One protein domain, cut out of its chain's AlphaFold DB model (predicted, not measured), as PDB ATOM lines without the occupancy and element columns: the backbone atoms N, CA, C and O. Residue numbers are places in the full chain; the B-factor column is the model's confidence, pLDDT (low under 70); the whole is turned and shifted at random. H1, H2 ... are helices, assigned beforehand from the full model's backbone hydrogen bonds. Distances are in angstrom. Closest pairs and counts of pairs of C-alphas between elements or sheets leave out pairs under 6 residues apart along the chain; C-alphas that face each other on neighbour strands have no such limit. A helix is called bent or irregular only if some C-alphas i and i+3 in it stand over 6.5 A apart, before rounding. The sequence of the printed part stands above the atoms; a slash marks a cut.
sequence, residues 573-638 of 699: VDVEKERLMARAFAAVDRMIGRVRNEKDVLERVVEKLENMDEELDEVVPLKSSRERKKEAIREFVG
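Overview. This is residues 573 to 638 of the 699 residues of the protein "Protein FAR1-RELATED SEQUENCE" of Carthamus tinctorius (UniProt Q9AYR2). Three helices make an open frame with an empty middle: the two long ones, H1 and H2, are the arms of a narrow V that meet at a corner by their link, and the shorter H3 closes much of the open side. H3 begins beyond the far end of H2, and its last residues come back toward the first printed residue, so the frame is nearly closed with few contacts. The printed part has 66 residues, with three named helices in the order H1, H2, H3 and no named strand, and its class is all helix. The whole is loose, with a radius of gyration of the C-alphas of 15.4 A, and elongated, with spans of 41 by 26 by 18 A.

Arrangement. H1, residues 575 to 595, and H2, residues 599 to 619, only just touch, with 3 pairs of C-alphas within 8 A, and they touch only at the corner by their link. The closest C-alphas of the two are those of Val 595 and Leu 602, 5.6 A apart. H1 touches H2 there with residues 592 to 595 alone, and H2 touches H1 with residues 601 to 602 alone. Their lines stand at a shallow tilt of 27 degrees and they run opposite ways, with their centres 15.6 A apart. H3, residues 625 to 637, touches no helix: H1 and H3 are apart, and H2 and H3 are apart too, though they follow each other in the chain. In H1 and H3 every O i to N i+4 pair is within hydrogen-bond range; in H2 it is 16 of 17.

Along the chain. H1 begins with C-alpha 575 at (-22.410, 49.567, -16.410) and measures 30.7 A from first to last C-alpha. H2 runs from C-alpha 599 at (-53.986, 57.545, 0.142) to C-alpha 619, a length of 30.6 A. H3 is 18.3 A long and ends with C-alpha 637 at (-25.689, 32.402, -14.116). No helix is bent or irregular.

Size, cuts and confidence. The two C-alphas farthest apart are those of Asp 600 and Gly 638, at 42.6 A, while the first and last printed C-alphas, of Val 573 and Gly 638, are 9.4 A apart. The printed part has no cut. The links H1 to H2, 3 residues, and H2 to H3, 5 residues, are both tight. Four stretches stand free: residues 574 to 587, of which 575 to 587 belong to H1; residues 596 to 601, of which 599 to 601 belong to H2; residues 610 to 622, of which 610 to 619 belong to H2; and residues 624 to 630, of which 625 to 630 belong to H3. The mean pLDDT of the printed part is 77.7, and 14 residues are under 70: residues 573 to 579, residue 582, residues 622 to 625 and residues 637 to 638.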
ATOM      1  N   VAL A 573     -21.264  43.448 -16.611       52.88
ATOM      2  CA  VAL A 573     -22.607  44.003 -16.617       52.88
ATOM      3  C   VAL A 573     -22.473  45.342 -17.305       52.88
ATOM      4  O   VAL A 573     -21.579  46.113 -16.954       52.88
ATOM      5  N   ASP A 574     -23.314  45.589 -18.307       60.72
ATOM      6  CA  ASP A 574     -23.438  46.897 -18.941       60.72
ATOM      7  C   ASP A 574     -23.619  47.946 -17.832       60.72
ATOM      8  O   ASP A 574     -24.669  48.048 -17.187       60.72
ATOM      9  N   VAL A 575     -22.525  48.656 -17.550       59.50
ATOM     10  CA  VAL A 575     -22.410  49.567 -16.410       59.50
ATOM     11  C   VAL A 575     -23.436  50.685 -16.541       59.50
ATOM     12  O   VAL A 575     -23.961  51.160 -15.530       59.50
ATOM     13  N   GLU A 576     -23.760  51.064 -17.777       64.31
ATOM     14  CA  GLU A 576     -24.750  52.087 -18.066       64.31
ATOM     15  C   GLU A 576     -26.164  51.550 -17.826       64.31
ATOM     16  O   GLU A 576     -26.948  52.191 -17.123       64.31
ATOM     17  N   LYS A 577     -26.475  50.325 -18.270       67.56
ATOM     18  CA  LYS A 577     -27.763  49.672 -17.968       67.56
ATOM     19  C   LYS A 577     -28.004  49.532 -16.463       67.56
ATOM     20  O   LYS A 577     -29.094  49.848 -15.982       67.56
ATOM     21  N   GLU A 578     -27.006  49.109 -15.685       63.91
ATOM     22  CA  GLU A 578     -27.113  49.060 -14.216       63.91
ATOM     23  C   GLU A 578     -27.351  50.436 -13.601       63.91
ATOM     24  O   GLU A 578     -28.187  50.588 -12.706       63.91
ATOM     25  N   ARG A 579     -26.617  51.447 -14.076       67.94
ATOM     26  CA  ARG A 579     -26.763  52.823 -13.604       67.94
ATOM     27  C   ARG A 579     -28.175  53.338 -13.863       67.94
ATOM     28  O   ARG A 579     -28.758  53.966 -12.978       67.94
ATOM     29  N   LEU A 580     -28.737  53.048 -15.035       72.88
ATOM     30  CA  LEU A 580     -30.112  53.395 -15.388       72.88
ATOM     31  C   LEU A 580     -31.125  52.675 -14.490       72.88
ATOM     32  O   LEU A 580     -31.996  53.335 -13.923       72.88
ATOM     33  N   MET A 581     -30.966  51.366 -14.259       70.81
ATOM     34  CA  MET A 581     -31.828  50.612 -13.337       70.81
ATOM     35  C   MET A 581     -31.783  51.187 -11.914       70.81
ATOM     36  O   MET A 581     -32.825  51.424 -11.305       70.81
ATOM     37  N   ALA A 582     -30.591  51.474 -11.384       69.00
ATOM     38  CA  ALA A 582     -30.431  52.053 -10.051       69.00
ATOM     39  C   ALA A 582     -31.075  53.446  -9.940       69.00
ATOM     40  O   ALA A 582     -31.734  53.751  -8.941       69.00
ATOM     41  N   ARG A 583     -30.928  54.285 -10.977       73.00
ATOM     42  CA  ARG A 583     -31.588  55.599 -11.054       73.00
ATOM     43  C   ARG A 583     -33.110  55.466 -11.059       73.00
ATOM     44  O   ARG A 583     -33.761  56.227 -10.343       73.00
ATOM     45  N   ALA A 584     -33.654  54.512 -11.816       79.19
ATOM     46  CA  ALA A 584     -35.088  54.241 -11.871       79.19
ATOM     47  C   ALA A 584     -35.630  53.799 -10.501       79.19
ATOM     48  O   ALA A 584     -36.569  54.412  -9.991       79.19
ATOM     49  N   PHE A 585     -34.982  52.827  -9.844       74.25
ATOM     50  CA  PHE A 585     -35.362  52.395  -8.492       74.25
ATOM     51  C   PHE A 585     -35.346  53.550  -7.489       74.25
ATOM     52  O   PHE A 585     -36.310  53.740  -6.753       74.25
ATOM     53  N   ALA A 586     -34.283  54.358  -7.488       74.12
ATOM     54  CA  ALA A 586     -34.178  55.501  -6.587       74.12
ATOM     55  C   ALA A 586     -35.251  56.568  -6.865       74.12
ATOM     56  O   ALA A 586     -35.686  57.253  -5.942       74.12
ATOM     57  N   ALA A 587     -35.667  56.748  -8.122       79.25
ATOM     58  CA  ALA A 587     -36.743  57.669  -8.469       79.25
ATOM     59  C   ALA A 587     -38.092  57.194  -7.914       79.25
ATOM     60  O   ALA A 587     -38.765  57.973  -7.241       79.25
ATOM     61  N   VAL A 588     -38.441  55.921  -8.123       85.06
ATOM     62  CA  VAL A 588     -39.675  55.320  -7.591       85.06
ATOM     63  C   VAL A 588     -39.703  55.366  -6.066       85.06
ATOM     64  O   VAL A 588     -40.696  55.797  -5.486       85.06
ATOM     65  N   ASP A 589     -38.595  55.026  -5.410       79.50
ATOM     66  CA  ASP A 589     -38.488  55.069  -3.950       79.50
ATOM     67  C   ASP A 589     -38.691  56.492  -3.394       79.50
ATOM     68  O   ASP A 589     -39.463  56.699  -2.457       79.50
ATOM     69  N   ARG A 590     -38.097  57.511  -4.039       81.19
ATOM     70  CA  ARG A 590     -38.339  58.921  -3.684       81.19
ATOM     71  C   ARG A 590     -39.801  59.331  -3.865       81.19
ATOM     72  O   ARG A 590     -40.301  60.099  -3.044       81.19
ATOM     73  N   MET A 591     -40.470  58.866  -4.924       82.69
ATOM     74  CA  MET A 591     -41.893  59.149  -5.141       82.69
ATOM     75  C   MET A 591     -42.734  58.546  -4.017       82.69
ATOM     76  O   MET A 591     -43.464  59.280  -3.354       82.69
ATOM     77  N   ILE A 592     -42.556  57.250  -3.735       84.62
ATOM     78  CA  ILE A 592     -43.260  56.537  -2.659       84.62
ATOM     79  C   ILE A 592     -43.014  57.223  -1.310       84.62
ATOM     80  O   ILE A 592     -43.958  57.468  -0.563       84.62
ATOM     81  N   GLY A 593     -41.769  57.612  -1.016       83.81
ATOM     82  CA  GLY A 593     -41.410  58.308   0.218       83.81
ATOM     83  C   GLY A 593     -42.171  59.620   0.450       83.81
ATOM     84  O   GLY A 593     -42.440  59.952   1.603       83.81
ATOM     85  N   ARG A 594     -42.551  60.333  -0.620       83.50
ATOM     86  CA  ARG A 594     -43.348  61.571  -0.549       83.50
ATOM     87  C   ARG A 594     -44.840  61.303  -0.369       83.50
ATOM     88  O   ARG A 594     -45.477  62.002   0.408       83.50
ATOM     89  N   VAL A 595     -45.391  60.314  -1.077       89.12
ATOM     90  CA  VAL A 595     -46.849  60.081  -1.135       89.12
ATOM     91  C   VAL A 595     -47.366  59.074  -0.104       89.12
ATOM     92  O   VAL A 595     -48.571  58.912   0.030       89.12
ATOM     93  N   ARG A 596     -46.483  58.403   0.650       84.19
ATOM     94  CA  ARG A 596     -46.827  57.280   1.549       84.19
ATOM     95  C   ARG A 596     -47.963  57.529   2.551       84.19
ATOM     96  O   ARG A 596     -48.576  56.561   2.988       84.19
ATOM     97  N   ASN A 597     -48.203  58.779   2.947       86.94
ATOM     98  CA  ASN A 597     -49.220  59.138   3.941       86.94
ATOM     99  C   ASN A 597     -50.546  59.597   3.306       86.94
ATOM    100  O   ASN A 597     -51.544  59.693   4.011       86.94
ATOM    101  N   GLU A 598     -50.568  59.852   1.996       91.50
ATOM    102  CA  GLU A 598     -51.701  60.435   1.274       91.50
ATOM    103  C   GLU A 598     -52.332  59.381   0.356       91.50
ATOM    104  O   GLU A 598     -51.878  59.170  -0.771       91.50
ATOM    105  N   LYS A 599     -53.375  58.693   0.838       89.38
ATOM    106  CA  LYS A 599     -53.986  57.545   0.142       89.38
ATOM    107  C   LYS A 599     -54.435  57.885  -1.284       89.38
ATOM    108  O   LYS A 599     -54.086  57.162  -2.213       89.38
ATOM    109  N   ASP A 600     -55.152  58.990  -1.463       90.06
ATOM    110  CA  ASP A 600     -55.731  59.360  -2.762       90.06
ATOM    111  C   ASP A 600     -54.645  59.761  -3.776       90.06
ATOM    112  O   ASP A 600     -54.779  59.556  -4.982       90.06
ATOM    113  N   VAL A 601     -53.536  60.336  -3.294       87.81
ATOM    114  CA  VAL A 601     -52.371  60.658  -4.131       87.81
ATOM    115  C   VAL A 601     -51.621  59.380  -4.504       87.81
ATOM    116  O   VAL A 601     -51.183  59.244  -5.645       87.81
ATOM    117  N   LEU A 602     -51.486  58.443  -3.562       88.12
ATOM    118  CA  LEU A 602     -50.855  57.148  -3.790       88.12
ATOM    119  C   LEU A 602     -51.618  56.326  -4.838       88.12
ATOM    120  O   LEU A 602     -50.980  55.739  -5.706       88.12
ATOM    121  N   GLU A 603     -52.952  56.336  -4.810       88.50
ATOM    122  CA  GLU A 603     -53.798  55.653  -5.800       88.50
ATOM    123  C   GLU A 603     -53.548  56.178  -7.222       88.50
ATOM    124  O   GLU A 603     -53.261  55.395  -8.124       88.50
ATOM    125  N   ARG A 604     -53.483  57.506  -7.405       86.94
ATOM    126  CA  ARG A 604     -53.116  58.115  -8.701       86.94
ATOM    127  C   ARG A 604     -51.698  57.771  -9.155       86.94
ATOM    128  O   ARG A 604     -51.428  57.714 -10.352       86.94
ATOM    129  N   VAL A 605     -50.755  57.610  -8.223       87.62
ATOM    130  CA  VAL A 605     -49.385  57.182  -8.556       87.62
ATOM    131  C   VAL A 605     -49.378  55.726  -9.016       87.62
ATOM    132  O   VAL A 605     -48.686  55.420  -9.982       87.62
ATOM    133  N   VAL A 606     -50.143  54.849  -8.363       87.06
ATOM    134  CA  VAL A 606     -50.293  53.445  -8.777       87.06
ATOM    135  C   VAL A 606     -50.910  53.362 -10.171       87.06
ATOM    136  O   VAL A 606     -50.310  52.735 -11.034       87.06
ATOM    137  N   GLU A 607     -52.012  54.072 -10.426       87.50
ATOM    138  CA  GLU A 607     -52.672  54.105 -11.740       87.50
ATOM    139  C   GLU A 607     -51.711  54.556 -12.855       87.50
ATOM    140  O   GLU A 607     -51.624  53.933 -13.910       87.50
ATOM    141  N   LYS A 608     -50.904  55.597 -12.607       88.31
ATOM    142  CA  LYS A 608     -49.875  56.035 -13.566       88.31
ATOM    143  C   LYS A 608     -48.812  54.972 -13.825       88.31
ATOM    144  O   LYS A 608     -48.373  54.831 -14.961       88.31
ATOM    145  N   LEU A 609     -48.370  54.257 -12.788       87.19
ATOM    146  CA  LEU A 609     -47.388  53.181 -12.940       87.19
ATOM    147  C   LEU A 609     -47.973  51.985 -13.701       87.19
ATOM    148  O   LEU A 609     -47.256  51.391 -14.498       87.19
ATOM    149  N   GLU A 610     -49.248  51.657 -13.485       83.69
ATOM    150  CA  GLU A 610     -49.957  50.604 -14.224       83.69
ATOM    151  C   GLU A 610     -50.130  50.976 -15.702       83.69
ATOM    152  O   GLU A 610     -49.821  50.162 -16.567       83.69
ATOM    153  N   ASN A 611     -50.500  52.223 -16.012       86.19
ATOM    154  CA  ASN A 611     -50.583  52.698 -17.398       86.19
ATOM    155  C   ASN A 611     -49.214  52.668 -18.102       86.19
ATOM    156  O   ASN A 611     -49.113  52.230 -19.243       86.19
ATOM    157  N   MET A 612     -48.144  53.076 -17.408       84.75
ATOM    158  CA  MET A 612     -46.781  52.964 -17.940       84.75
ATOM    159  C   MET A 612     -46.368  51.505 -18.192       84.75
ATOM    160  O   MET A 612     -45.634  51.244 -19.141       84.75
ATOM    161  N   ASP A 613     -46.799  50.560 -17.352       79.00
ATOM    162  CA  ASP A 613     -46.557  49.125 -17.561       79.00
ATOM    163  C   ASP A 613     -47.273  48.633 -18.833       79.00
ATOM    164  O   ASP A 613     -46.670  47.930 -19.640       79.00
ATOM    165  N   GLU A 614     -48.513  49.081 -19.075       78.88
ATOM    166  CA  GLU A 614     -49.256  48.764 -20.304       78.88
ATOM    167  C   GLU A 614     -48.587  49.329 -21.570       78.88
ATOM    168  O   GLU A 614     -48.496  48.616 -22.570       78.88
ATOM    169  N   GLU A 615     -48.076  50.565 -21.529       83.06
ATOM    170  CA  GLU A 615     -47.316  51.172 -22.636       83.06
ATOM    171  C   GLU A 615     -46.001  50.418 -22.906       83.06
ATOM    172  O   GLU A 615     -45.628  50.162 -24.056       83.06
ATOM    173  N   LEU A 616     -45.291  50.019 -21.846       80.81
ATOM    174  CA  LEU A 616     -44.049  49.255 -21.961       80.81
ATOM    175  C   LEU A 616     -44.278  47.852 -22.523       80.81
ATOM    176  O   LEU A 616     -43.423  47.360 -23.260       80.81
ATOM    177  N   ASP A 617     -45.418  47.229 -22.229       76.44
ATOM    178  CA  ASP A 617     -45.815  45.939 -22.796       76.44
ATOM    179  C   ASP A 617     -45.989  45.992 -24.328       76.44
ATOM    180  O   ASP A 617     -45.811  44.971 -24.999       76.44
ATOM    181  N   GLU A 618     -46.308  47.155 -24.907       75.12
ATOM    182  CA  GLU A 618     -46.395  47.336 -26.365       75.12
ATOM    183  C   GLU A 618     -45.012  47.478 -27.016       75.12
ATOM    184  O   GLU A 618     -44.755  46.899 -28.074       75.12
ATOM    185  N   VAL A 619     -44.104  48.211 -26.364       80.12
ATOM    186  CA  VAL A 619     -42.737  48.457 -26.856       80.12
ATOM    187  C   VAL A 619     -41.826  47.247 -26.623       80.12
ATOM    188  O   VAL A 619     -40.969  46.930 -27.451       80.12
ATOM    189  N   VAL A 620     -42.002  46.551 -25.498       76.00
ATOM    190  CA  VAL A 620     -41.208  45.393 -25.075       76.00
ATOM    191  C   VAL A 620     -42.146  44.260 -24.638       76.00
ATOM    192  O   VAL A 620     -42.343  44.035 -23.442       76.00
ATOM    193  N   PRO A 621     -42.691  43.480 -25.592       70.88
ATOM    194  CA  PRO A 621     -43.668  42.443 -25.286       70.88
ATOM    195  C   PRO A 621     -43.152  41.403 -24.290       70.88
ATOM    196  O   PRO A 621     -42.076  40.811 -24.461       70.88
ATOM    197  N   LEU A 622     -43.957  41.106 -23.266       64.75
ATOM    198  CA  LEU A 622     -43.649  40.054 -22.303       64.75
ATOM    199  C   LEU A 622     -43.564  38.687 -22.995       64.75
ATOM    200  O   LEU A 622     -44.557  38.116 -23.445       64.75
ATOM    201  N   LYS A 623     -42.357  38.108 -23.007       69.62
ATOM    202  CA  LYS A 623     -42.134  36.721 -23.443       69.62
ATOM    203  C   LYS A 623     -42.924  35.737 -22.574       69.62
ATOM    204  O   LYS A 623     -43.307  36.035 -21.438       69.62
ATOM    205  N   SER A 624     -43.105  34.505 -23.059       67.75
ATOM    206  CA  SER A 624     -43.819  33.485 -22.287       67.75
ATOM    207  C   SER A 624     -43.150  33.239 -20.926       67.75
ATOM    208  O   SER A 624     -41.929  33.317 -20.780       67.75
ATOM    209  N   SER A 625     -43.939  32.875 -19.909       69.56
ATOM    210  CA  SER A 625     -43.440  32.583 -18.551       69.56
ATOM    211  C   SER A 625     -42.225  31.641 -18.528       69.56
ATOM    212  O   SER A 625     -41.269  31.830 -17.772       69.56
ATOM    213  N   ARG A 626     -42.223  30.637 -19.417       70.88
ATOM    214  CA  ARG A 626     -41.134  29.664 -19.545       70.88
ATOM    215  C   ARG A 626     -39.853  30.291 -20.098       70.88
ATOM    216  O   ARG A 626     -38.772  29.931 -19.638       70.88
ATOM    217  N   GLU A 627     -39.967  31.181 -21.075       75.00
ATOM    218  CA  GLU A 627     -38.831  31.871 -21.690       75.00
ATOM    219  C   GLU A 627     -38.243  32.904 -20.741       75.00
ATOM    220  O   GLU A 627     -37.043  32.843 -20.494       75.00
ATOM    221  N   ARG A 628     -39.086  33.735 -20.107       76.38
ATOM    222  CA  ARG A 628     -38.662  34.703 -19.077       76.38
ATOM    223  C   ARG A 628     -37.850  34.025 -17.983       76.38
ATOM    224  O   ARG A 628     -36.764  34.465 -17.632       76.38
ATOM    225  N   LYS A 629     -38.344  32.886 -17.488       78.69
ATOM    226  CA  LYS A 629     -37.651  32.092 -16.473       78.69
ATOM    227  C   LYS A 629     -36.305  31.549 -16.960       78.69
ATOM    228  O   LYS A 629     -35.343  31.574 -16.205       78.69
ATOM    229  N   LYS A 630     -36.221  31.028 -18.188       79.44
ATOM    230  CA  LYS A 630     -34.954  30.532 -18.754       79.44
ATOM    231  C   LYS A 630     -33.951  31.659 -18.998       79.44
ATOM    232  O   LYS A 630     -32.767  31.473 -18.758       79.44
ATOM    233  N   GLU A 631     -34.413  32.797 -19.497       79.25
ATOM    234  CA  GLU A 631     -33.600  33.987 -19.746       79.25
ATOM    235  C   GLU A 631     -33.049  34.565 -18.446       79.25
ATOM    236  O   GLU A 631     -31.840  34.710 -18.339       79.25
ATOM    237  N   ALA A 632     -33.886  34.718 -17.419       78.62
ATOM    238  CA  ALA A 632     -33.438  35.145 -16.100       78.62
ATOM    239  C   ALA A 632     -32.423  34.170 -15.482       78.62
ATOM    240  O   ALA A 632     -31.423  34.595 -14.918       78.62
ATOM    241  N   ILE A 633     -32.621  32.849 -15.614       78.62
ATOM    242  CA  ILE A 633     -31.622  31.869 -15.154       78.62
ATOM    243  C   ILE A 633     -30.299  32.034 -15.917       78.62
ATOM    244  O   ILE A 633     -29.246  32.011 -15.285       78.62
ATOM    245  N   ARG A 634     -30.336  32.224 -17.243       75.56
ATOM    246  CA  ARG A 634     -29.132  32.483 -18.055       75.56
ATOM    247  C   ARG A 634     -28.428  33.771 -17.630       75.56
ATOM    248  O   ARG A 634     -27.212  33.756 -17.481       75.56
ATOM    249  N   GLU A 635     -29.184  34.833 -17.375       74.31
ATOM    250  CA  GLU A 635     -28.671  36.124 -16.909       74.31
ATOM    251  C   GLU A 635     -28.019  36.006 -15.528       74.31
ATOM    252  O   GLU A 635     -26.869  36.397 -15.357       74.31
ATOM    253  N   PHE A 636     -28.691  35.383 -14.554       73.12
ATOM    254  CA  PHE A 636     -28.134  35.212 -13.208       73.12
ATOM    255  C   PHE A 636     -26.895  34.319 -13.180       73.12
ATOM    256  O   PHE A 636     -26.008  34.517 -12.353       73.12
ATOM    257  N   VAL A 637     -26.843  33.302 -14.042       69.44
ATOM    258  CA  VAL A 637     -25.689  32.402 -14.116       69.44
ATOM    259  C   VAL A 637     -24.549  33.014 -14.944       69.44
ATOM    260  O   VAL A 637     -23.399  32.635 -14.748       69.44
ATOM    261  N   GLY A 638     -24.840  33.979 -15.823       63.81
ATOM    262  CA  GLY A 638     -23.839  34.734 -16.584       63.81
ATOM    263  C   GLY A 638     -23.122  33.931 -17.673       63.81
ATOM    264  O   GLY A 638     -22.091  34.368 -18.178       63.81
TER     265      GLY A 638